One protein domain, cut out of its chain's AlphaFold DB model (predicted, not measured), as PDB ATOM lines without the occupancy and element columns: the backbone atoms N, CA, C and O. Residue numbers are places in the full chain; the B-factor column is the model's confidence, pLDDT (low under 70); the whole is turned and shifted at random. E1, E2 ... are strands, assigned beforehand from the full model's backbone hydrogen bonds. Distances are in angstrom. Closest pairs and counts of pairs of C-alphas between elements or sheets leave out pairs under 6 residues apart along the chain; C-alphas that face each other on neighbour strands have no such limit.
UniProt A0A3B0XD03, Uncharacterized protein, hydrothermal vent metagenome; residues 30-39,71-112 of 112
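This is residues 30 to 39 and 71 to 112 of the 112 residues of an uncharacterized protein of hydrothermal vent metagenome (UniProt A0A3B0XD03). A single twisted sheet of five antiparallel strands, E1 to E5 side by side in chain order, makes the structure, with both faces bare of helices. A short tail after E5 runs to Lys 112. The printed part has 52 residues, no named helix, and is all strand; it is only just compact, close to loose, with a radius of gyration of the C-alphas of 11.6 A and spans of 35 by 21 by 19 A.

E1, residues 30 to 37, begins at C-alpha 30 (-44.338, -45.392, -8.927) and is 20.4 A long. E2 is residues 74 to 80, 18.3 A; E3 85 to 90, 16.3 A; E4 94 to 99, 16.4 A. E5, residues 102 to 108, 19.8 A, ends at C-alpha 108 (-40.045, -34.115, -27.056).

Edge strand E1 is antiparallel to E2 at 166 degrees, with N 33 and O 77 2.8 A apart. E2 to E5 form a meander, each strand the antiparallel neighbour of the one before, in three hairpins. N 76 and O 88, 2.9 A, join E2 and E3 within hydrogen-bond range; N 89 and O 96, 3.0 A, E3 and E4; N 97 and O 104, 2.9 A, E4 and E5. E1 and E5 are apart.

The C-alphas of Gly 83 and Lys 112, the two farthest apart, are 35.7 A apart. Residues 40 to 70 are not printed; C-alphas 39 and 71 are 11.4 A apart across the cut. Residues 39, 71 and 111 to 112 are under pLDDT 70.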
ATOM      1  N   ASN A  30     -44.398 -44.128  -9.647       93.00
ATOM      2  CA  ASN A  30     -44.338 -45.392  -8.927       93.00
ATOM      3  C   ASN A  30     -44.334 -46.590  -9.882       93.00
ATOM      4  O   ASN A  30     -43.582 -47.533  -9.667       93.00
ATOM      5  N   ASP A  31     -45.183 -46.561 -10.912       91.31
ATOM      6  CA  ASP A  31     -45.341 -47.674 -11.853       91.31
ATOM      7  C   ASP A  31     -45.781 -47.185 -13.244       91.31
ATOM      8  O   ASP A  31     -46.372 -46.107 -13.372       91.31
ATOM      9  N   ILE A  32     -45.506 -47.977 -14.280       90.88
ATOM     10  CA  ILE A  32     -45.920 -47.730 -15.667       90.88
ATOM     11  C   ILE A  32     -46.484 -49.026 -16.247       90.88
ATOM     12  O   ILE A  32     -45.783 -50.022 -16.402       90.88
ATOM     13  N   ILE A  33     -47.756 -48.988 -16.630       89.62
ATOM     14  CA  ILE A  33     -48.482 -50.116 -17.206       89.62
ATOM     15  C   ILE A  33     -48.625 -49.867 -18.705       89.62
ATOM     16  O   ILE A  33     -49.442 -49.049 -19.129       89.62
ATOM     17  N   LEU A  34     -47.839 -50.572 -19.516       87.25
ATOM     18  CA  LEU A  34     -47.938 -50.487 -20.971       87.25
ATOM     19  C   LEU A  34     -49.250 -51.125 -21.457       87.25
ATOM     20  O   LEU A  34     -49.513 -52.298 -21.191       87.25
ATOM     21  N   LEU A  35     -50.046 -50.362 -22.203       85.88
ATOM     22  CA  LEU A  35     -51.290 -50.827 -22.821       85.88
ATOM     23  C   LEU A  35     -51.078 -51.248 -24.279       85.88
ATOM     24  O   LEU A  35     -51.629 -52.261 -24.717       85.88
ATOM     25  N   ARG A  36     -50.286 -50.482 -25.043       82.69
ATOM     26  CA  ARG A  36     -49.990 -50.752 -26.460       82.69
ATOM     27  C   ARG A  36     -48.643 -50.155 -26.873       82.69
ATOM     28  O   ARG A  36     -48.304 -49.045 -26.477       82.69
ATOM     29  N   ALA A  37     -47.935 -50.865 -27.751       81.12
ATOM     30  CA  ALA A  37     -46.822 -50.336 -28.534       81.12
ATOM     31  C   ALA A  37     -46.948 -50.799 -30.000       81.12
ATOM     32  O   ALA A  37     -47.262 -51.966 -30.235       81.12
ATOM     33  N   ILE A  38     -46.757 -49.906 -30.981       76.06
ATOM     34  CA  ILE A  38     -46.866 -50.241 -32.425       76.06
ATOM     35  C   ILE A  38     -45.543 -50.798 -32.994       76.06
ATOM     36  O   ILE A  38     -45.535 -51.438 -34.046       76.06
ATOM     37  N   THR A  39     -44.416 -50.619 -32.302       62.00
ATOM     38  CA  THR A  39     -43.109 -51.130 -32.743       62.00
ATOM     39  C   THR A  39     -42.996 -52.657 -32.573       62.00
ATOM     40  O   THR A  39     -43.424 -53.243 -31.580       62.00
ATOM     41  N   ASP A  71     -51.548 -42.161 -34.932       69.06
ATOM     42  CA  ASP A  71     -50.124 -42.476 -35.126       69.06
ATOM     43  C   ASP A  71     -49.370 -42.715 -33.801       69.06
ATOM     44  O   ASP A  71     -48.148 -42.852 -33.781       69.06
ATOM     45  N   TRP A  72     -50.087 -42.817 -32.672       76.88
ATOM     46  CA  TRP A  72     -49.475 -43.039 -31.360       76.88
ATOM     47  C   TRP A  72     -48.754 -44.385 -31.265       76.88
ATOM     48  O   TRP A  72     -49.384 -45.451 -31.243       76.88
ATOM     49  N   ILE A  73     -47.432 -44.303 -31.128       82.00
ATOM     50  CA  ILE A  73     -46.516 -45.432 -30.987       82.00
ATOM     51  C   ILE A  73     -46.661 -46.075 -29.613       82.00
ATOM     52  O   ILE A  73     -46.682 -47.300 -29.536       82.00
ATOM     53  N   TRP A  74     -46.796 -45.266 -28.562       86.62
ATOM     54  CA  TRP A  74     -46.843 -45.680 -27.164       86.62
ATOM     55  C   TRP A  74     -48.184 -45.330 -26.530       86.62
ATOM     56  O   TRP A  74     -48.688 -44.226 -26.723       86.62
ATOM     57  N   ASP A  75     -48.717 -46.255 -25.740       88.06
ATOM     58  CA  ASP A  75     -49.911 -46.084 -24.915       88.06
ATOM     59  C   ASP A  75     -49.670 -46.761 -23.559       88.06
ATOM     60  O   ASP A  75     -49.429 -47.973 -23.504       88.06
ATOM     61  N   ALA A  76     -49.686 -45.990 -22.474       91.56
ATOM     62  CA  ALA A  76     -49.412 -46.482 -21.129       91.56
ATOM     63  C   ALA A  76     -50.218 -45.742 -20.053       91.56
ATOM     64  O   ALA A  76     -50.579 -44.576 -20.206       91.56
ATOM     65  N   ILE A  77     -50.441 -46.400 -18.917       93.31
ATOM     66  CA  ILE A  77     -50.909 -45.757 -17.687       93.31
ATOM     67  C   ILE A  77     -49.720 -45.539 -16.763       93.31
ATOM     68  O   ILE A  77     -49.015 -46.485 -16.426       93.31
ATOM     69  N   ILE A  78     -49.519 -44.302 -16.322       94.12
ATOM     70  CA  ILE A  78     -48.504 -43.939 -15.335       94.12
ATOM     71  C   ILE A  78     -49.191 -43.775 -13.983       94.12
ATOM     72  O   ILE A  78     -50.145 -43.006 -13.852       94.12
ATOM     73  N   VAL A  79     -48.694 -44.488 -12.978       94.19
ATOM     74  CA  VAL A  79     -49.169 -44.418 -11.594       94.19
ATOM     75  C   VAL A  79     -48.181 -43.588 -10.790       94.19
ATOM     76  O   VAL A  79     -47.001 -43.932 -10.711       94.19
ATOM     77  N   SER A  80     -48.642 -42.498 -10.182       93.56
ATOM     78  CA  SER A  80     -47.793 -41.678  -9.322       93.56
ATOM     79  C   SER A  80     -47.621 -42.294  -7.933       93.56
ATOM     80  O   SER A  80     -48.451 -43.072  -7.458       93.56
ATOM     81  N   THR A  81     -46.587 -41.864  -7.216       93.75
ATOM     82  CA  THR A  81     -46.364 -42.189  -5.795       93.75
ATOM     83  C   THR A  81     -47.491 -41.703  -4.878       93.75
ATOM     84  O   THR A  81     -47.667 -42.225  -3.781       93.75
ATOM     85  N   THR A  82     -48.289 -40.733  -5.330       93.06
ATOM     86  CA  THR A  82     -49.486 -40.232  -4.634       93.06
ATOM     87  C   THR A  82     -50.766 -40.996  -4.990       93.06
ATOM     88  O   THR A  82     -51.830 -40.661  -4.472       93.06
ATOM     89  N   GLY A  83     -50.686 -42.011  -5.859       90.12
ATOM     90  CA  GLY A  83     -51.830 -42.808  -6.311       90.12
ATOM     91  C   GLY A  83     -52.674 -42.146  -7.406       90.12
ATOM     92  O   GLY A  83     -53.765 -42.634  -7.697       90.12
ATOM     93  N   LYS A  84     -52.198 -41.048  -8.009       91.81
ATOM     94  CA  LYS A  84     -52.820 -40.452  -9.200       91.81
ATOM     95  C   LYS A  84     -52.463 -41.266 -10.439       91.81
ATOM     96  O   LYS A  84     -51.386 -41.850 -10.518       91.81
ATOM     97  N   TYR A  85     -53.354 -41.246 -11.423       93.31
ATOM     98  CA  TYR A  85     -53.162 -41.930 -12.697       93.31
ATOM     99  C   TYR A  85     -53.086 -40.917 -13.829       93.31
ATOM    100  O   TYR A  85     -53.883 -39.978 -13.886       93.31
ATOM    101  N   PHE A  86     -52.156 -41.151 -14.747       93.94
ATOM    102  CA  PHE A  86     -52.032 -40.398 -15.982       93.94
ATOM    103  C   PHE A  86     -52.094 -41.357 -17.161       93.94
ATOM    104  O   PHE A  86     -51.408 -42.379 -17.170       93.94
ATOM    105  N   HIS A  87     -52.894 -41.026 -18.169       93.25
ATOM    106  CA  HIS A  87     -52.816 -41.705 -19.458       93.25
ATOM    107  C   HIS A  87     -51.720 -41.030 -20.276       93.25
ATOM    108  O   HIS A  87     -51.761 -39.817 -20.492       93.25
ATOM    109  N   PHE A  88     -50.738 -41.817 -20.692       92.75
ATOM    110  CA  PHE A  88     -49.618 -41.410 -21.516       92.75
ATOM    111  C   PHE A  88     -49.795 -41.958 -22.929       92.75
ATOM    112  O   PHE A  88     -49.955 -43.164 -23.116       92.75
ATOM    113  N   LEU A  89     -49.714 -41.072 -23.916       90.75
ATOM    114  CA  LEU A  89     -49.672 -41.417 -25.332       90.75
ATOM    115  C   LEU A  89     -48.493 -40.689 -25.977       90.75
ATOM    116  O   LEU A  89     -48.283 -39.510 -25.694       90.75
ATOM    117  N   SER A  90     -47.716 -41.362 -26.826       89.81
ATOM    118  CA  SER A  90     -46.594 -40.711 -27.514       89.81
ATOM    119  C   SER A  90     -46.297 -41.302 -28.886       89.81
ATOM    120  O   SER A  90     -46.418 -42.505 -29.098       89.81
ATOM    121  N   ASP A  91     -45.909 -40.444 -29.826       87.12
ATOM    122  CA  ASP A  91     -45.428 -40.772 -31.174       87.12
ATOM    123  C   ASP A  91     -43.908 -40.524 -31.290       87.12
ATOM    124  O   ASP A  91     -43.363 -40.455 -32.387       87.12
ATOM    125  N   ASN A  92     -43.221 -40.425 -30.143       86.62
ATOM    126  CA  ASN A  92     -41.838 -39.978 -29.931       86.62
ATOM    127  C   ASN A  92     -41.579 -38.481 -30.119       86.62
ATOM    128  O   ASN A  92     -40.653 -37.985 -29.484       86.62
ATOM    129  N   GLU A  93     -42.361 -37.765 -30.924       88.62
ATOM    130  CA  GLU A  93     -42.202 -36.316 -31.119       88.62
ATOM    131  C   GLU A  93     -43.041 -35.514 -30.119       88.62
ATOM    132  O   GLU A  93     -42.640 -34.447 -29.647       88.62
ATOM    133  N   PHE A  94     -44.206 -36.045 -29.767       90.88
ATOM    134  CA  PHE A  94     -45.162 -35.465 -28.845       90.88
ATOM    135  C   PHE A  94     -45.529 -36.471 -27.757       90.88
ATOM    136  O   PHE A  94     -45.532 -37.690 -27.948       90.88
ATOM    137  N   ILE A  95     -45.872 -35.935 -26.590       92.19
ATOM    138  CA  ILE A  95     -46.454 -36.675 -25.478       92.19
ATOM    139  C   ILE A  95     -47.786 -36.030 -25.144       92.19
ATOM    140  O   ILE A  95     -47.844 -34.843 -24.831       92.19
ATOM    141  N   LEU A  96     -48.849 -36.817 -25.162       92.44
ATOM    142  CA  LEU A  96     -50.134 -36.451 -24.599       92.44
ATOM    143  C   LEU A  96     -50.236 -37.047 -23.190       92.44
ATOM    144  O   LEU A  96     -50.163 -38.261 -23.009       92.44
ATOM    145  N   ILE A  97     -50.415 -36.170 -22.202       93.31
ATOM    146  CA  ILE A  97     -50.721 -36.531 -20.816       93.31
ATOM    147  C   ILE A  97     -52.184 -36.212 -20.555       93.31
ATOM    148  O   ILE A  97     -52.599 -35.062 -20.700       93.31
ATOM    149  N   VAL A  98     -52.950 -37.211 -20.130       92.56
ATOM    150  CA  VAL A  98     -54.332 -37.043 -19.670       92.56
ATOM    151  C   VAL A  98     -54.409 -37.345 -18.183       92.56
ATOM    152  O   VAL A  98     -53.881 -38.351 -17.718       92.56
ATOM    153  N   SER A  99     -55.107 -36.491 -17.450       90.94
ATOM    154  CA  SER A  99     -55.402 -36.643 -16.028       90.94
ATOM    155  C   SER A  99     -56.873 -36.320 -15.748       90.94
ATOM    156  O   SER A  99     -57.628 -35.952 -16.651       90.94
ATOM    157  N   GLU A 100     -57.269 -36.405 -14.480       87.88
ATOM    158  CA  GLU A 100     -58.571 -35.930 -13.992       87.88
ATOM    159  C   GLU A 100     -58.824 -34.437 -14.277       87.88
ATOM    160  O   GLU A 100     -59.956 -34.046 -14.551       87.88
ATOM    161  N   ASP A 101     -57.765 -33.620 -14.289       85.75
ATOM    162  CA  ASP A 101     -57.833 -32.164 -14.460       85.75
ATOM    163  C   ASP A 101     -57.859 -31.731 -15.940       85.75
ATOM    164  O   ASP A 101     -57.834 -30.538 -16.253       85.75
ATOM    165  N   GLY A 102     -57.864 -32.689 -16.871       90.00
ATOM    166  CA  GLY A 102     -57.776 -32.457 -18.312       90.00
ATOM    167  C   GLY A 102     -56.498 -33.021 -18.925       90.00
ATOM    168  O   GLY A 102     -55.847 -33.896 -18.345       90.00
ATOM    169  N   PHE A 103     -56.146 -32.536 -20.116       92.06
ATOM    170  CA  PHE A 103     -54.972 -33.004 -20.855       92.06
ATOM    171  C   PHE A 103     -54.000 -31.887 -21.231       92.06
ATOM    172  O   PHE A 103     -54.375 -30.716 -21.310       92.06
ATOM    173  N   GLY A 104     -52.766 -32.269 -21.553       93.19
ATOM    174  CA  GLY A 104     -51.790 -31.407 -22.214       93.19
ATOM    175  C   GLY A 104     -50.915 -32.186 -23.191       93.19
ATOM    176  O   GLY A 104     -50.670 -33.375 -22.997       93.19
ATOM    177  N   VAL A 105     -50.439 -31.501 -24.232       93.56
ATOM    178  CA  VAL A 105     -49.500 -32.043 -25.226       93.56
ATOM    179  C   VAL A 105     -48.141 -31.388 -25.039       93.56
ATOM    180  O   VAL A 105     -48.068 -30.166 -25.107       93.56
ATOM    181  N   ALA A 106     -47.085 -32.161 -24.816       93.69
ATOM    182  CA  ALA A 106     -45.711 -31.681 -24.705       93.69
ATOM    183  C   ALA A 106     -44.870 -32.132 -25.905       93.69
ATOM    184  O   ALA A 106     -45.056 -33.232 -26.417       93.69
ATOM    185  N   GLU A 107     -43.936 -31.286 -26.339       92.50
ATOM    186  CA  GLU A 107     -42.943 -31.620 -27.370       92.50
ATOM    187  C   GLU A 107     -41.754 -32.358 -26.767       92.50
ATOM    188  O   GLU A 107     -41.223 -31.925 -25.742       92.50
ATOM    189  N   VAL A 108     -41.268 -33.400 -27.427       90.81
ATOM    190  CA  VAL A 108     -40.045 -34.115 -27.056       90.81
ATOM    191  C   VAL A 108     -38.869 -33.535 -27.835       90.81
ATOM    192  O   VAL A 108     -38.904 -33.414 -29.059       90.81
ATOM    193  N   LYS A 109     -37.792 -33.168 -27.138       87.44
ATOM    194  CA  LYS A 109     -36.541 -32.778 -27.792       87.44
ATOM    195  C   LYS A 109     -35.659 -33.993 -28.013       87.44
ATOM    196  O   LYS A 109     -35.206 -34.619 -27.065       87.44
ATOM    197  N   HIS A 110     -35.311 -34.248 -29.265       75.75
ATOM    198  CA  HIS A 110     -34.233 -35.171 -29.588       75.75
ATOM    199  C   HIS A 110     -32.907 -34.407 -29.572       75.75
ATOM    200  O   HIS A 110     -32.723 -33.437 -30.314       75.75
ATOM    201  N   SER A 111     -31.990 -34.817 -28.694       62.44
ATOM    202  CA  SER A 111     -30.596 -34.372 -28.751       62.44
ATOM    203  C   SER A 111     -30.026 -34.742 -30.124       62.44
ATOM    204  O   SER A 111     -30.087 -35.907 -30.512       62.44
ATOM    205  N   LYS A 112     -29.556 -33.737 -30.872       50.16
ATOM    206  CA  LYS A 112     -28.872 -33.921 -32.160       50.16
ATOM    207  C   LYS A 112     -27.492 -34.537 -31.985       50.16
ATOM    208  O   LYS A 112     -26.847 -34.211 -30.963       50.16
TER     209      LYS A 112